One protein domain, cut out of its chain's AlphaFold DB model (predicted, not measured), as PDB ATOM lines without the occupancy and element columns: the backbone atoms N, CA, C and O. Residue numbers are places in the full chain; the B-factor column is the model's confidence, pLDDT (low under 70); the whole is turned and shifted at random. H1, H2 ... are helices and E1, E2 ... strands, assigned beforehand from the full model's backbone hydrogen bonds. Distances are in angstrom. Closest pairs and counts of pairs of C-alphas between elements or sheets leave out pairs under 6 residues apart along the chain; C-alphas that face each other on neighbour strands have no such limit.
ATOM      1  N   LYS A  99      86.347  12.595  -5.397       96.00
ATOM      2  CA  LYS A  99      85.867  13.273  -6.614       96.00
ATOM      3  C   LYS A  99      86.950  14.080  -7.335       96.00
ATOM      4  O   LYS A  99      86.728  14.481  -8.470       96.00
ATOM      5  N   ALA A 100      88.120  14.299  -6.728       95.94
ATOM      6  CA  ALA A 100      89.180  15.100  -7.347       95.94
ATOM      7  C   ALA A 100      89.701  14.454  -8.641       95.94
ATOM      8  O   ALA A 100      89.929  15.147  -9.628       95.94
ATOM      9  N   GLY A 101      89.840  13.125  -8.646       96.31
ATOM     10  CA  GLY A 101      90.190  12.355  -9.838       96.31
ATOM     11  C   GLY A 101      89.129  12.451 -10.927       96.31
ATOM     12  O   GLY A 101      89.419  12.869 -12.043       96.31
ATOM     13  N   LEU A 102      87.878  12.157 -10.555       97.06
ATOM     14  CA  LEU A 102      86.729  12.184 -11.464       97.06
ATOM     15  C   LEU A 102      86.519  13.563 -12.098       97.06
ATOM     16  O   LEU A 102      86.195  13.649 -13.276       97.06
ATOM     17  N   TYR A 103      86.729  14.645 -11.345       96.50
ATOM     18  CA  TYR A 103      86.657  16.003 -11.882       96.50
ATOM     19  C   TYR A 103      87.685  16.231 -12.997       96.50
ATOM     20  O   TYR A 103      87.348  16.756 -14.055       96.50
ATOM     21  N   VAL A 104      88.932  15.794 -12.798       95.38
ATOM     22  CA  VAL A 104      89.975  15.924 -13.826       95.38
ATOM     23  C   VAL A 104      89.678  15.033 -15.030       95.38
ATOM     24  O   VAL A 104      89.846  15.470 -16.166       95.38
ATOM     25  N   GLU A 105      89.189  13.817 -14.804       95.69
ATOM     26  CA  GLU A 105      88.725  12.926 -15.871       95.69
ATOM     27  C   GLU A 105      87.580  13.545 -16.684       95.69
ATOM     28  O   GLU A 105      87.587  13.445 -17.909       95.69
ATOM     29  N   ALA A 106      86.648  14.251 -16.034       95.88
ATOM     30  CA  ALA A 106      85.571  14.979 -16.702       95.88
ATOM     31  C   ALA A 106      86.113  16.088 -17.603       95.88
ATOM     32  O   ALA A 106      85.728  16.169 -18.764       95.88
ATOM     33  N   LEU A 107      87.066  16.888 -17.112       93.06
ATOM     34  CA  LEU A 107      87.718  17.913 -17.934       93.06
ATOM     35  C   LEU A 107      88.401  17.290 -19.160       93.06
ATOM     36  O   LEU A 107      88.325  17.840 -20.258       93.06
ATOM     37  N   ILE A 108      89.058  16.138 -18.997       92.56
ATOM     38  CA  ILE A 108      89.695  15.407 -20.104       92.56
ATOM     39  C   ILE A 108      88.642  14.894 -21.097       92.56
ATOM     40  O   ILE A 108      88.838  15.037 -22.302       92.56
ATOM     41  N   ALA A 109      87.508  14.370 -20.624       93.19
ATOM     42  CA  ALA A 109      86.394  13.944 -21.477       93.19
ATOM     43  C   ALA A 109      85.727  15.121 -22.226       93.19
ATOM     44  O   ALA A 109      85.295  14.966 -23.366       93.19
ATOM     45  N   GLU A 110      85.723  16.326 -21.645       91.31
ATOM     46  CA  GLU A 110      85.357  17.588 -22.320       91.31
ATOM     47  C   GLU A 110      86.416  18.047 -23.333       91.31
ATOM     48  O   GLU A 110      86.194  18.956 -24.137       91.31
ATOM     49  N   GLY A 111      87.574  17.388 -23.334       89.38
ATOM     50  CA  GLY A 111      88.664  17.599 -24.270       89.38
ATOM     51  C   GLY A 111      89.745  18.549 -23.796       89.38
ATOM     52  O   GLY A 111      90.420  19.167 -24.621       89.38
ATOM     53  N   LEU A 112      89.931  18.669 -22.487       87.88
ATOM     54  CA  LEU A 112      91.175  19.174 -21.937       87.88
ATOM     55  C   LEU A 112      92.339  18.276 -22.386       87.88
ATOM     56  O   LEU A 112      92.379  17.086 -22.079       87.88
ATOM     57  N   THR A 113      93.332  18.879 -23.035       84.62
ATOM     58  CA  THR A 113      94.596  18.219 -23.386       84.62
ATOM     59  C   THR A 113      95.789  19.003 -22.850       84.62
ATOM     60  O   THR A 113      95.670  20.181 -22.497       84.62
ATOM     61  N   TYR A 114      96.960  18.371 -22.837       79.44
ATOM     62  CA  TYR A 114      98.226  18.968 -22.417       79.44
ATOM     63  C   TYR A 114      98.555  20.264 -23.178       79.44
ATOM     64  O   TYR A 114      99.075  21.212 -22.591       79.44
ATOM     65  N   ALA A 115      98.198  20.339 -24.466       66.88
ATOM     66  CA  ALA A 115      98.421  21.513 -25.311       66.88
ATOM     67  C   ALA A 115      97.579  22.740 -24.900       66.88
ATOM     68  O   ALA A 115      97.953  23.869 -25.204       66.88
ATOM     69  N   HIS A 116      96.477  22.551 -24.165       64.81
ATOM     70  CA  HIS A 116      95.566  23.628 -23.751       64.81
ATOM     71  C   HIS A 116      95.905  24.220 -22.373       64.81
ATOM     72  O   HIS A 116      95.018  24.660 -21.640       64.81
ATOM     73  N   ARG A 117      97.189  24.233 -21.996       58.41
ATOM     74  CA  ARG A 117      97.652  24.704 -20.679       58.41
ATOM     75  C   ARG A 117      97.561  26.229 -20.482       58.41
ATOM     76  O   ARG A 117      97.896  26.710 -19.405       58.41
ATOM     77  N   GLY A 118      97.125  26.982 -21.496       49.41
ATOM     78  CA  GLY A 118      96.947  28.437 -21.444       49.41
ATOM     79  C   GLY A 118      95.522  28.852 -21.055       49.41
ATOM     80  O   GLY A 118      94.563  28.361 -21.643       49.41
ATOM     81  N   ASN A 119      95.421  29.751 -20.066       51.09
ATOM     82  CA  ASN A 119      94.236  30.456 -19.548       51.09
ATOM     83  C   ASN A 119      92.938  30.306 -20.370       51.09
ATOM     84  O   ASN A 119      92.710  31.045 -21.325       51.09
ATOM     85  N   GLN A 120      92.042  29.419 -19.933       54.44
ATOM     86  CA  GLN A 120      90.626  29.454 -20.313       54.44
ATOM     87  C   GLN A 120      89.774  29.674 -19.060       54.44
ATOM     88  O   GLN A 120      90.014  29.050 -18.024       54.44
ATOM     89  N   ALA A 121      88.787  30.564 -19.159       50.78
ATOM     90  CA  ALA A 121      87.838  30.840 -18.086       50.78
ATOM     91  C   ALA A 121      87.078  29.560 -17.686       50.78
ATOM     92  O   ALA A 121      86.674  28.782 -18.547       50.78
ATOM     93  N   GLY A 122      86.904  29.334 -16.380       56.41
ATOM     94  CA  GLY A 122      86.209  28.156 -15.840       56.41
ATOM     95  C   GLY A 122      87.081  26.912 -15.624       56.41
ATOM     96  O   GLY A 122      86.580  25.911 -15.119       56.41
ATOM     97  N   ARG A 123      88.382  26.957 -15.950       61.53
ATOM     98  CA  ARG A 123      89.335  25.867 -15.675       61.53
ATOM     99  C   ARG A 123      90.071  26.067 -14.343       61.53
ATOM    100  O   ARG A 123      90.221  27.200 -13.897       61.53
ATOM    101  N   PRO A 124      90.553  24.988 -13.697       59.47
ATOM    102  CA  PRO A 124      91.382  25.110 -12.501       59.47
ATOM    103  C   PRO A 124      92.706  25.830 -12.808       59.47
ATOM    104  O   PRO A 124      93.413  25.446 -13.740       59.47
ATOM    105  N   ASP A 125      93.079  26.813 -11.981       63.97
ATOM    106  CA  ASP A 125      94.199  27.740 -12.241       63.97
ATOM    107  C   ASP A 125      95.569  27.058 -12.411       63.97
ATOM    108  O   ASP A 125      96.476  27.604 -13.038       63.97
ATOM    109  N   ARG A 126      95.766  25.871 -11.818       74.56
ATOM    110  CA  ARG A 126      97.054  25.151 -11.824       74.56
ATOM    111  C   ARG A 126      96.871  23.641 -11.907       74.56
ATOM    112  O   ARG A 126      97.159  22.940 -10.944       74.56
ATOM    113  N   LEU A 127      96.383  23.134 -13.037       86.38
ATOM    114  CA  LEU A 127      96.274  21.692 -13.256       86.38
ATOM    115  C   LEU A 127      97.603  21.072 -13.710       86.38
ATOM    116  O   LEU A 127      98.231  21.474 -14.696       86.38
ATOM    117  N   GLN A 128      97.997  20.030 -12.997       88.25
ATOM    118  CA  GLN A 128      99.055  19.107 -13.355       88.25
ATOM    119  C   GLN A 128      98.456  17.704 -13.387       88.25
ATOM    120  O   GLN A 128      97.861  17.274 -12.407       88.25
ATOM    121  N   VAL A 129      98.636  16.990 -14.496       87.38
ATOM    122  CA  VAL A 129      98.308  15.566 -14.618       87.38
ATOM    123  C   VAL A 129      99.612  14.834 -14.892       87.38
ATOM    124  O   VAL A 129     100.357  15.206 -15.798       87.38
ATOM    125  N   VAL A 130      99.916  13.832 -14.080       86.75
ATOM    126  CA  VAL A 130     101.156  13.058 -14.127       86.75
ATOM    127  C   VAL A 130     100.790  11.595 -14.316       86.75
ATOM    128  O   VAL A 130      99.974  11.052 -13.569       86.75
ATOM    129  N   ARG A 131     101.390  10.952 -15.317       84.56
ATOM    130  CA  ARG A 131     101.263   9.503 -15.513       84.56
ATOM    131  C   ARG A 131     101.960   8.750 -14.381       84.56
ATOM    132  O   ARG A 131     102.928   9.252 -13.806       84.56
ATOM    133  N   SER A 132     101.486   7.547 -14.072       81.44
ATOM    134  CA  SER A 132     102.224   6.665 -13.170       81.44
ATOM    135  C   SER A 132     103.608   6.350 -13.736       81.44
ATOM    136  O   SER A 132     103.829   6.379 -14.947       81.44
ATOM    137  N   ARG A 133     104.550   6.050 -12.839       77.06
ATOM    138  CA  ARG A 133     105.865   5.509 -13.212       77.06
ATOM    139  C   ARG A 133     105.806   4.020 -13.551       77.06
ATOM    140  O   ARG A 133     106.708   3.527 -14.211       77.06
ATOM    141  N   THR A 134     104.784   3.317 -13.070       75.31
ATOM    142  CA  THR A 134     104.499   1.932 -13.446       75.31
ATOM    143  C   THR A 134     103.536   1.929 -14.626       75.31
ATOM    144  O   THR A 134     102.579   2.704 -14.610       75.31
ATOM    145  N   GLU A 135     103.770   1.073 -15.625       67.25
ATOM    146  CA  GLU A 135     102.924   0.989 -16.832       67.25
ATOM    147  C   GLU A 135     101.440   0.773 -16.487       67.25
ATOM    148  O   GLU A 135     100.569   1.379 -17.110       67.25
ATOM    149  N   ASP A 136     101.165   0.026 -15.413       69.44
ATOM    150  CA  ASP A 136      99.805  -0.331 -14.990       69.44
ATOM    151  C   ASP A 136      99.249   0.507 -13.826       69.44
ATOM    152  O   ASP A 136      98.087   0.364 -13.449       69.44
ATOM    153  N   GLY A 137     100.053   1.377 -13.207       74.50
ATOM    154  CA  GLY A 137      99.586   2.170 -12.062       74.50
ATOM    155  C   GLY A 137      98.753   3.365 -12.515       74.50
ATOM    156  O   GLY A 137      99.046   3.914 -13.574       74.50
ATOM    157  N   PRO A 138      97.758   3.821 -11.737       82.81
ATOM    158  CA  PRO A 138      97.007   5.011 -12.095       82.81
ATOM    159  C   PRO A 138      97.889   6.257 -11.983       82.81
ATOM    160  O   PRO A 138      98.702   6.397 -11.062       82.81
ATOM    161  N   GLY A 139      97.697   7.200 -12.900       90.38
ATOM    162  CA  GLY A 139      98.268   8.529 -12.759       90.38
ATOM    163  C   GLY A 139      97.673   9.298 -11.580       90.38
ATOM    164  O   GLY A 139      96.780   8.846 -10.852       90.38
ATOM    165  N   PHE A 140      98.158  10.518 -11.397       92.94
ATOM    166  CA  PHE A 140      97.569  11.459 -10.458       92.94
ATOM    167  C   PHE A 140      97.424  12.832 -11.085       92.94
ATOM    168  O   PHE A 140      98.154  13.208 -12.002       92.94
ATOM    169  N   ALA A 141      96.501  13.605 -10.537       93.56
ATOM    170  CA  ALA A 141      96.367  15.007 -10.837       93.56
ATOM    171  C   ALA A 141      96.432  15.852  -9.572       93.56
ATOM    172  O   ALA A 141      96.056  15.414  -8.481       93.56
ATOM    173  N   GLN A 142      96.915  17.074  -9.746       93.44
ATOM    174  CA  GLN A 142      96.962  18.119  -8.740       93.44
ATOM    175  C   GLN A 142      96.424  19.397  -9.364       93.44
ATOM    176  O   GLN A 142      96.824  19.754 -10.471       93.44
ATOM    177  N   PHE A 143      95.493  20.062  -8.691       93.81
ATOM    178  CA  PHE A 143      94.849  21.252  -9.235       93.81
ATOM    179  C   PHE A 143      94.364  22.199  -8.149       93.81
ATOM    180  O   PHE A 143      94.163  21.793  -7.009       93.81
ATOM    181  N   MET A 144      94.170  23.464  -8.517       94.12
ATOM    182  CA  MET A 144      93.540  24.463  -7.659       94.12
ATOM    183  C   MET A 144      92.052  24.543  -7.976       94.12
ATOM    184  O   MET A 144      91.677  24.686  -9.139       94.12
ATOM    185  N   HIS A 145      91.209  24.488  -6.954       93.50
ATOM    186  CA  HIS A 145      89.783  24.758  -7.075       93.50
ATOM    187  C   HIS A 145      89.335  25.609  -5.887       93.50
ATOM    188  O   HIS A 145      89.509  25.211  -4.737       93.50
ATOM    189  N   ARG A 146      88.793  26.802  -6.173       92.62
ATOM    190  CA  ARG A 146      88.332  27.777  -5.165       92.62
ATOM    191  C   ARG A 146      89.370  28.031  -4.054       92.62
ATOM    192  O   ARG A 146      89.039  28.036  -2.875       92.62
ATOM    193  N   GLY A 147      90.638  28.205  -4.437       92.62
ATOM    194  CA  GLY A 147      91.740  28.494  -3.508       92.62
ATOM    195  C   GLY A 147      92.302  27.290  -2.743       92.62
ATOM    196  O   GLY A 147      93.305  27.444  -2.051       92.62
ATOM    197  N   VAL A 148      91.731  26.092  -2.909       95.94
ATOM    198  CA  VAL A 148      92.238  24.853  -2.304       95.94
ATOM    199  C   VAL A 148      92.966  24.014  -3.346       95.94
ATOM    200  O   VAL A 148      92.471  23.805  -4.455       95.94
ATOM    201  N   GLN A 149      94.137  23.505  -2.981       95.75
ATOM    202  CA  GLN A 149      94.866  22.541  -3.786       95.75
ATOM    203  C   GLN A 149      94.360  21.123  -3.523       95.75
ATOM    204  O   GLN A 149      94.530  20.597  -2.424       95.75
ATOM    205  N   PHE A 150      93.818  20.478  -4.550       95.81
ATOM    206  CA  PHE A 150      93.370  19.090  -4.509       95.81
ATOM    207  C   PHE A 150      94.383  18.146  -5.144       95.81
ATOM    208  O   PHE A 150      95.142  18.528  -6.038       95.81
ATOM    209  N   ARG A 151      94.340  16.886  -4.708       94.81
ATOM    210  CA  ARG A 151      95.042  15.765  -5.331       94.81
ATOM    211  C   ARG A 151      94.089  14.590  -5.532       94.81
ATOM    212  O   ARG A 151      93.388  14.191  -4.604       94.81
ATOM    213  N   GLY A 152      94.092  14.015  -6.729       94.44
ATOM    214  CA  GLY A 152      93.251  12.871  -7.087       94.44
ATOM    215  C   GLY A 152      94.001  11.861  -7.948       94.44
ATOM    216  O   GLY A 152      94.966  12.216  -8.623       94.44
ATOM    217  N   SER A 153      93.575  10.602  -7.910       95.31
ATOM    218  CA  SER A 153      94.041   9.587  -8.857       95.31
ATOM    219  C   SER A 153      93.295   9.740 -10.181       95.31
ATOM    220  O   SER A 153      92.113  10.064 -10.170       95.31
ATOM    221  N   VAL A 154      93.983   9.547 -11.302       94.69
ATOM    222  CA  VAL A 154      93.399   9.633 -12.646       94.69
ATOM    223  C   VAL A 154      93.692   8.326 -13.364       94.69
ATOM    224  O   VAL A 154      94.846   7.892 -13.406       94.69
ATOM    225  N   ARG A 155      92.657   7.698 -13.919       94.44
ATOM    226  CA  ARG A 155      92.791   6.438 -14.652       94.44
ATOM    227  C   ARG A 155      93.654   6.602 -15.900       94.44
ATOM    228  O   ARG A 155      93.714   7.674 -16.514       94.44
ATOM    229  N   ASN A 156      94.337   5.526 -16.276       91.44
ATOM    230  CA  ASN A 156      95.383   5.583 -17.289       91.44
ATOM    231  C   ASN A 156      94.854   6.023 -18.647       91.44
ATOM    232  O   ASN A 156      95.468   6.893 -19.256       91.44
ATOM    233  N   GLU A 157      93.693   5.534 -19.075       91.38
ATOM    234  CA  GLU A 157      93.058   5.926 -20.334       91.38
ATOM    235  C   GLU A 157      92.825   7.443 -20.435       91.38
ATOM    236  O   GLU A 157      93.066   8.036 -21.487       91.38
ATOM    237  N   PHE A 158      92.484   8.104 -19.325       93.19
ATOM    238  CA  PHE A 158      92.340   9.560 -19.281       93.19
ATOM    239  C   PHE A 158      93.700  10.248 -19.313       93.19
ATOM    240  O   PHE A 158      93.876  11.234 -20.024       93.19
ATOM    241  N   THR A 159      94.708   9.728 -18.606       91.38
ATOM    242  CA  THR A 159      96.064  10.285 -18.723       91.38
ATOM    243  C   THR A 159      96.663  10.086 -20.118       91.38
ATOM    244  O   THR A 159      97.446  10.922 -20.570       91.38
ATOM    245  N   PHE A 160      96.307   9.013 -20.828       89.56
ATOM    246  CA  PHE A 160      96.687   8.807 -22.220       89.56
ATOM    247  C   PHE A 160      96.021   9.853 -23.104       89.56
ATOM    248  O   PHE A 160      96.743  10.601 -23.759       89.56
ATOM    249  N   ALA A 161      94.695   9.987 -23.015       90.06
ATOM    250  CA  ALA A 161      93.928  10.978 -23.762       90.06
ATOM    251  C   ALA A 161      94.385  12.421 -23.493       90.06
ATOM    252  O   ALA A 161      94.517  13.206 -24.422       90.06
ATOM    253  N   PHE A 162      94.706  12.767 -22.242       88.94
ATOM    254  CA  PHE A 162      95.211  14.096 -21.885       88.94
ATOM    255  C   PHE A 162      96.529  14.440 -22.591       88.94
ATOM    256  O   PHE A 162      96.758  15.592 -22.952       88.94
ATOM    257  N   ASN A 163      97.410  13.454 -22.767       87.06
ATOM    258  CA  ASN A 163      98.713  13.641 -23.407       87.06
ATOM    259  C   ASN A 163      98.666  13.448 -24.931       87.06
ATOM    260  O   ASN A 163      99.626  13.813 -25.605       87.06
ATOM    261  N   ASP A 164      97.592  12.871 -25.473       83.25
ATOM    262  CA  ASP A 164      97.381  12.785 -26.914       83.25
ATOM    263  C   ASP A 164      96.855  14.130 -27.443       83.25
ATOM    264  O   ASP A 164      95.892  14.708 -26.938       83.25
ATOM    265  N   SER A 165      97.495  14.650 -28.486       69.31
ATOM    266  CA  SER A 165      97.103  15.904 -29.136       69.31
ATOM    267  C   SER A 165      95.886  15.746 -30.059       69.31
ATOM    268  O   SER A 165      95.469  16.731 -30.670       69.31
ATOM    269  N   ARG A 166      95.319  14.537 -30.197       68.94
ATOM    270  CA  ARG A 166      94.165  14.235 -31.065       68.94
ATOM    271  C   ARG A 166      92.902  13.899 -30.247       68.94
ATOM    272  O   ARG A 166      92.543  12.731 -30.133       68.94
ATOM    273  N   PRO A 167      92.180  14.905 -29.718       61.00
ATOM    274  CA  PRO A 167      91.090  14.695 -28.759       61.00
ATOM    275  C   PRO A 167      89.822  14.044 -29.337       61.00
ATOM    276  O   PRO A 167      88.983  13.582 -28.575       61.00
ATOM    277  N   ASP A 168      89.637  14.020 -30.657       66.06
ATOM    278  CA  ASP A 168      88.295  13.862 -31.236       66.06
ATOM    279  C   ASP A 168      87.784  12.413 -31.317       66.06
ATOM    280  O   ASP A 168      86.587  12.176 -31.434       66.06
ATOM    281  N   ARG A 169      88.666  11.407 -31.239       60.97
ATOM    282  CA  ARG A 169      88.268  10.011 -31.501       60.97
ATOM    283  C   ARG A 169      87.718   9.247 -30.290       60.97
ATOM    284  O   ARG A 169      87.243   8.135 -30.485       60.97
ATOM    285  N   SER A 170      87.752   9.804 -29.075       79.31
ATOM    286  CA  SER A 170      87.417   9.046 -27.852       79.31
ATOM    287  C   SER A 170      86.587   9.786 -26.795       79.31
ATOM    288  O   SER A 170      86.326   9.219 -25.737       79.31
ATOM    289  N   ARG A 171      86.121  11.021 -27.040       88.44
ATOM    290  CA  ARG A 171      85.389  11.811 -26.022       88.44
ATOM    291  C   ARG A 171      84.132  11.119 -25.489       88.44
ATOM    292  O   ARG A 171      83.955  11.039 -24.277       88.44
ATOM    293  N   GLU A 172      83.286  10.602 -26.380       91.50
ATOM    294  CA  GLU A 172      82.052   9.891 -26.006       91.50
ATOM    295  C   GLU A 172      82.367   8.642 -25.162       91.50
ATOM    296  O   GLU A 172      81.722   8.378 -24.148       91.50
ATOM    297  N   GLU A 173      83.420   7.907 -25.533       93.56
ATOM    298  CA  GLU A 173      83.867   6.717 -24.807       93.56
ATOM    299  C   GLU A 173      84.387   7.069 -23.404       93.56
ATOM    300  O   GLU A 173      84.040   6.408 -22.422       93.56
ATOM    301  N   LEU A 174      85.182   8.138 -23.283       94.50
ATOM    302  CA  LEU A 174      85.664   8.639 -21.995       94.50
ATOM    303  C   LEU A 174      84.500   9.080 -21.103       94.50
ATOM    304  O   LEU A 174      84.475   8.740 -19.919       94.50
ATOM    305  N   TRP A 175      83.501   9.767 -21.661       95.94
ATOM    306  CA  TRP A 175      82.285  10.123 -20.931       95.94
ATOM    307  C   TRP A 175      81.510   8.901 -20.457       95.94
ATOM    308  O   TRP A 175      81.119   8.852 -19.291       95.94
ATOM    309  N   HIS A 176      81.330   7.896 -21.315       95.62
ATOM    310  CA  HIS A 176      80.685   6.642 -20.941       95.62
ATOM    311  C   HIS A 176      81.418   5.962 -19.768       95.62
ATOM    312  O   HIS A 176      80.800   5.606 -18.761       95.62
ATOM    313  N   ARG A 177      82.754   5.859 -19.834       95.38
ATOM    314  CA  ARG A 177      83.598   5.290 -18.761       95.38
ATOM    315  C   ARG A 177      83.572   6.105 -17.472       95.38
ATOM    316  O   ARG A 177      83.696   5.538 -16.383       95.38
ATOM    317  N   LEU A 178      83.470   7.427 -17.568       96.25
ATOM    318  CA  LEU A 178      83.344   8.305 -16.411       96.25
ATOM    319  C   LEU A 178      81.979   8.144 -15.747       96.25
ATOM    320  O   LEU A 178      81.922   7.895 -14.546       96.25
ATOM    321  N   ARG A 179      80.893   8.226 -16.517       97.12
ATOM    322  CA  ARG A 179      79.514   8.142 -16.018       97.12
ATOM    323  C   ARG A 179      79.176   6.783 -15.415       97.12
ATOM    324  O   ARG A 179      78.395   6.725 -14.473       97.12
ATOM    325  N   HIS A 180      79.829   5.712 -15.866       96.81
ATOM    326  CA  HIS A 180      79.728   4.403 -15.217       96.81
ATOM    327  C   HIS A 180      80.152   4.430 -13.734       96.81
ATOM    328  O   HIS A 180      79.609   3.686 -12.926       96.81
ATOM    329  N   VAL A 181      81.096   5.305 -13.364       96.56
ATOM    330  CA  VAL A 181      81.614   5.438 -11.989       96.56
ATOM    331  C   VAL A 181      80.997   6.636 -11.261       96.56
ATOM    332  O   VAL A 181      80.692   6.567 -10.073       96.56
ATOM    333  N   ALA A 182      80.840   7.759 -11.959       96.25
ATOM    334  CA  ALA A 182      80.407   9.030 -11.390       96.25
ATOM    335  C   ALA A 182      78.878   9.209 -11.359       96.25
ATOM    336  O   ALA A 182      78.402  10.102 -10.658       96.25
ATOM    337  N   GLY A 183      78.135   8.373 -12.089       97.06
ATOM    338  CA  GLY A 183      76.696   8.496 -12.321       97.06
ATOM    339  C   GLY A 183      76.370   9.030 -13.726       97.06
ATOM    340  O   GLY A 183      77.195   9.724 -14.326       97.06
ATOM    341  N   PRO A 184      75.175   8.721 -14.266       96.44
ATOM    342  CA  PRO A 184      74.786   9.064 -15.639       96.44
ATOM    343  C   PRO A 184      74.764  10.575 -15.906       96.44
ATOM    344  O   PRO A 184      75.140  11.006 -16.994       96.44
ATOM    345  N   ASP A 185      74.419  11.373 -14.897       96.12
ATOM    346  CA  ASP A 185      74.296  12.831 -15.009       96.12
ATOM    347  C   ASP A 185      75.606  13.575 -14.700       96.12
ATOM    348  O   ASP A 185      75.629  14.801 -14.577       96.12
ATOM    349  N   ALA A 186      76.718  12.846 -14.544       96.62
ATOM    350  CA  ALA A 186      77.993  13.451 -14.202       96.62
ATOM    351  C   ALA A 186      78.474  14.414 -15.300       96.62
ATOM    352  O   ALA A 186      78.597  14.061 -16.477       96.62
ATOM    353  N   THR A 187      78.810  15.623 -14.861       96.12
ATOM    354  CA  THR A 187      79.466  16.698 -15.624       96.12
ATOM    355  C   THR A 187      80.671  17.227 -14.843       96.12
ATOM    356  O   THR A 187      80.734  17.040 -13.621       96.12
ATOM    357  N   SER A 188      81.607  17.933 -15.493       95.00
ATOM    358  CA  SER A 188      82.710  18.592 -14.770       95.00
ATOM    359  C   SER A 188      82.189  19.562 -13.704       95.00
ATOM    360  O   SER A 188      82.682  19.540 -12.579       95.00
ATOM    361  N   GLY A 189      81.137  20.327 -14.018       95.19
ATOM    362  CA  GLY A 189      80.462  21.238 -13.089       95.19
ATOM    363  C   GLY A 189      79.922  20.524 -11.850       95.19
ATOM    364  O   GLY A 189      80.310  20.861 -10.734       95.19
ATOM    365  N   SER A 190      79.122  19.468 -12.037       96.50
ATOM    366  CA  SER A 190      78.561  18.699 -10.913       96.50
ATOM    367  C   SER A 190      79.636  18.066 -10.020       96.50
ATOM    368  O   SER A 190      79.442  17.922  -8.814       96.50
ATOM    369  N   LEU A 191      80.778  17.673 -10.597       96.75
ATOM    370  CA  LEU A 191      81.885  17.062  -9.864       96.75
ATOM    371  C   LEU A 191      82.717  18.116  -9.134       96.75
ATOM    372  O   LEU A 191      83.180  17.854  -8.026       96.75
ATOM    373  N   ALA A 192      82.873  19.304  -9.723       95.06
ATOM    374  CA  ALA A 192      83.511  20.447  -9.086       95.06
ATOM    375  C   ALA A 192      82.724  20.916  -7.855       95.06
ATOM    376  O   ALA A 192      83.317  21.178  -6.813       95.06
ATOM    377  N   GLU A 193      81.392  20.969  -7.944       95.06
ATOM    378  CA  GLU A 193      80.515  21.346  -6.825       95.06
ATOM    379  C   GLU A 193      80.590  20.372  -5.643       95.06
ATOM    380  O   GLU A 193      80.401  20.777  -4.499       95.06
ATOM    381  N   GLN A 194      80.931  19.109  -5.903       95.69
ATOM    382  CA  GLN A 194      81.137  18.087  -4.874       95.69
ATOM    383  C   GLN A 194      82.518  18.168  -4.199       95.69
ATOM    384  O   GLN A 194      82.798  17.372  -3.306       95.69
ATOM    385  N   LEU A 195      83.410  19.074  -4.616       96.19
ATOM    386  CA  LEU A 195      84.698  19.269  -3.952       96.19
ATOM    387  C   LEU A 195      84.535  20.191  -2.733       96.19
ATOM    388  O   LEU A 195      84.111  21.341  -2.887       96.19
ATOM    389  N   PRO A 196      84.946  19.768  -1.524       97.06
ATOM    390  CA  PRO A 196      84.672  20.504  -0.290       97.06
ATOM    391  C   PRO A 196      85.646  21.676  -0.053       97.06
ATOM    392  O   PRO A 196      86.167  21.866   1.043       97.06
TER     393      PRO A 196
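What this domain is: This is residues 99 to 196 of the 217 residues of an uncharacterized protein of Streptomyces sp. SID8374 (UniProt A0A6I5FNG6). A three-stranded antiparallel sheet, E1 to E3, covers one side of helix H1, which runs through the middle of the domain; H3 and H4 pack on H1 away from the sheet. H2 packs on H1 near its last residues, close to the beginning of E2, and a long loop, residues 110 to 127, joins H1 to E1. The printed part has 98 residues, with four named helices and three named strands in the order H1 E1 E2 E3 H2 H3 H4; the sheet's order is E1, E2, E3, and the class is mixed, helices and strands. The whole is compact, with a radius of gyration of the C-alphas of 12.4 A, and rounded, spanning 31 by 29 by 25 A.

Where its parts are: In the sheet, E1 is residues 128 to 130, E2 residues 139 to 145, 19.2 A long, and E3 residues 148 to 154, 18.4 A long. H1 is residues 99 to 109, 14.9 A long, with C-alpha 99 at (85.867, 13.273, -6.614). H2 is residues 156 to 163, 10.7 A long. H3, the longest helix, is residues 171 to 182, 15.7 A long. H4 is residues 188 to 193, with C-alpha 193 at (80.515, 21.346, -6.825).

How they stand to each other: E1, E2 and E3 form a meander, each strand the antiparallel neighbour of the one before. In the hairpin E1 and E2, N 128 and O 142 are 2.8 A apart, within hydrogen-bond range; in the hairpin E2 and E3, N 141 and O 152 are 2.8 A apart, also within range. H1 and H2 make two layers with the sheet, helices on one face of it. H1 is over E2 and E3 at a height over the sheet of 8.5 A, and runs across the strands at 73 degrees to E2 on the local plane. The closest C-alphas of H1 and E3 are those of Gly 101 and Gly 152, 4.1 A apart. H1 is the hub, touching three helices. It touches H4 at a shallow tilt of 22 degrees, opposite ways, with C-alphas of Ala 106 and Ser 188 closest at 5.0 A. It touches H3 at a shallow tilt of 17 degrees, opposite ways, with C-alphas of Ala 109 and Arg 171 closest at 5.1 A. It touches H2 at a steep tilt of 53 degrees, the same way, with C-alphas of Ile 108 and Phe 162 closest at 5.9 A. H3 and H4 are only just apart, their closest C-alphas 8.3 A from each other. Every O i to N i+4 pair is within hydrogen-bond range in H1, H2 and H4, and 7 of 8 in H3.

The domain as a whole: The C-alphas farthest apart, those of Gly 147 and Arg 169, are 33.7 A from each other. The printed part has no cut. The link from H1 to E1, 18 residues, is long. Confidence is low, with pLDDT under 70, in residues 115 to 125, 135 to 136 and 165 to 169; the mean pLDDT of the printed part is 86.2.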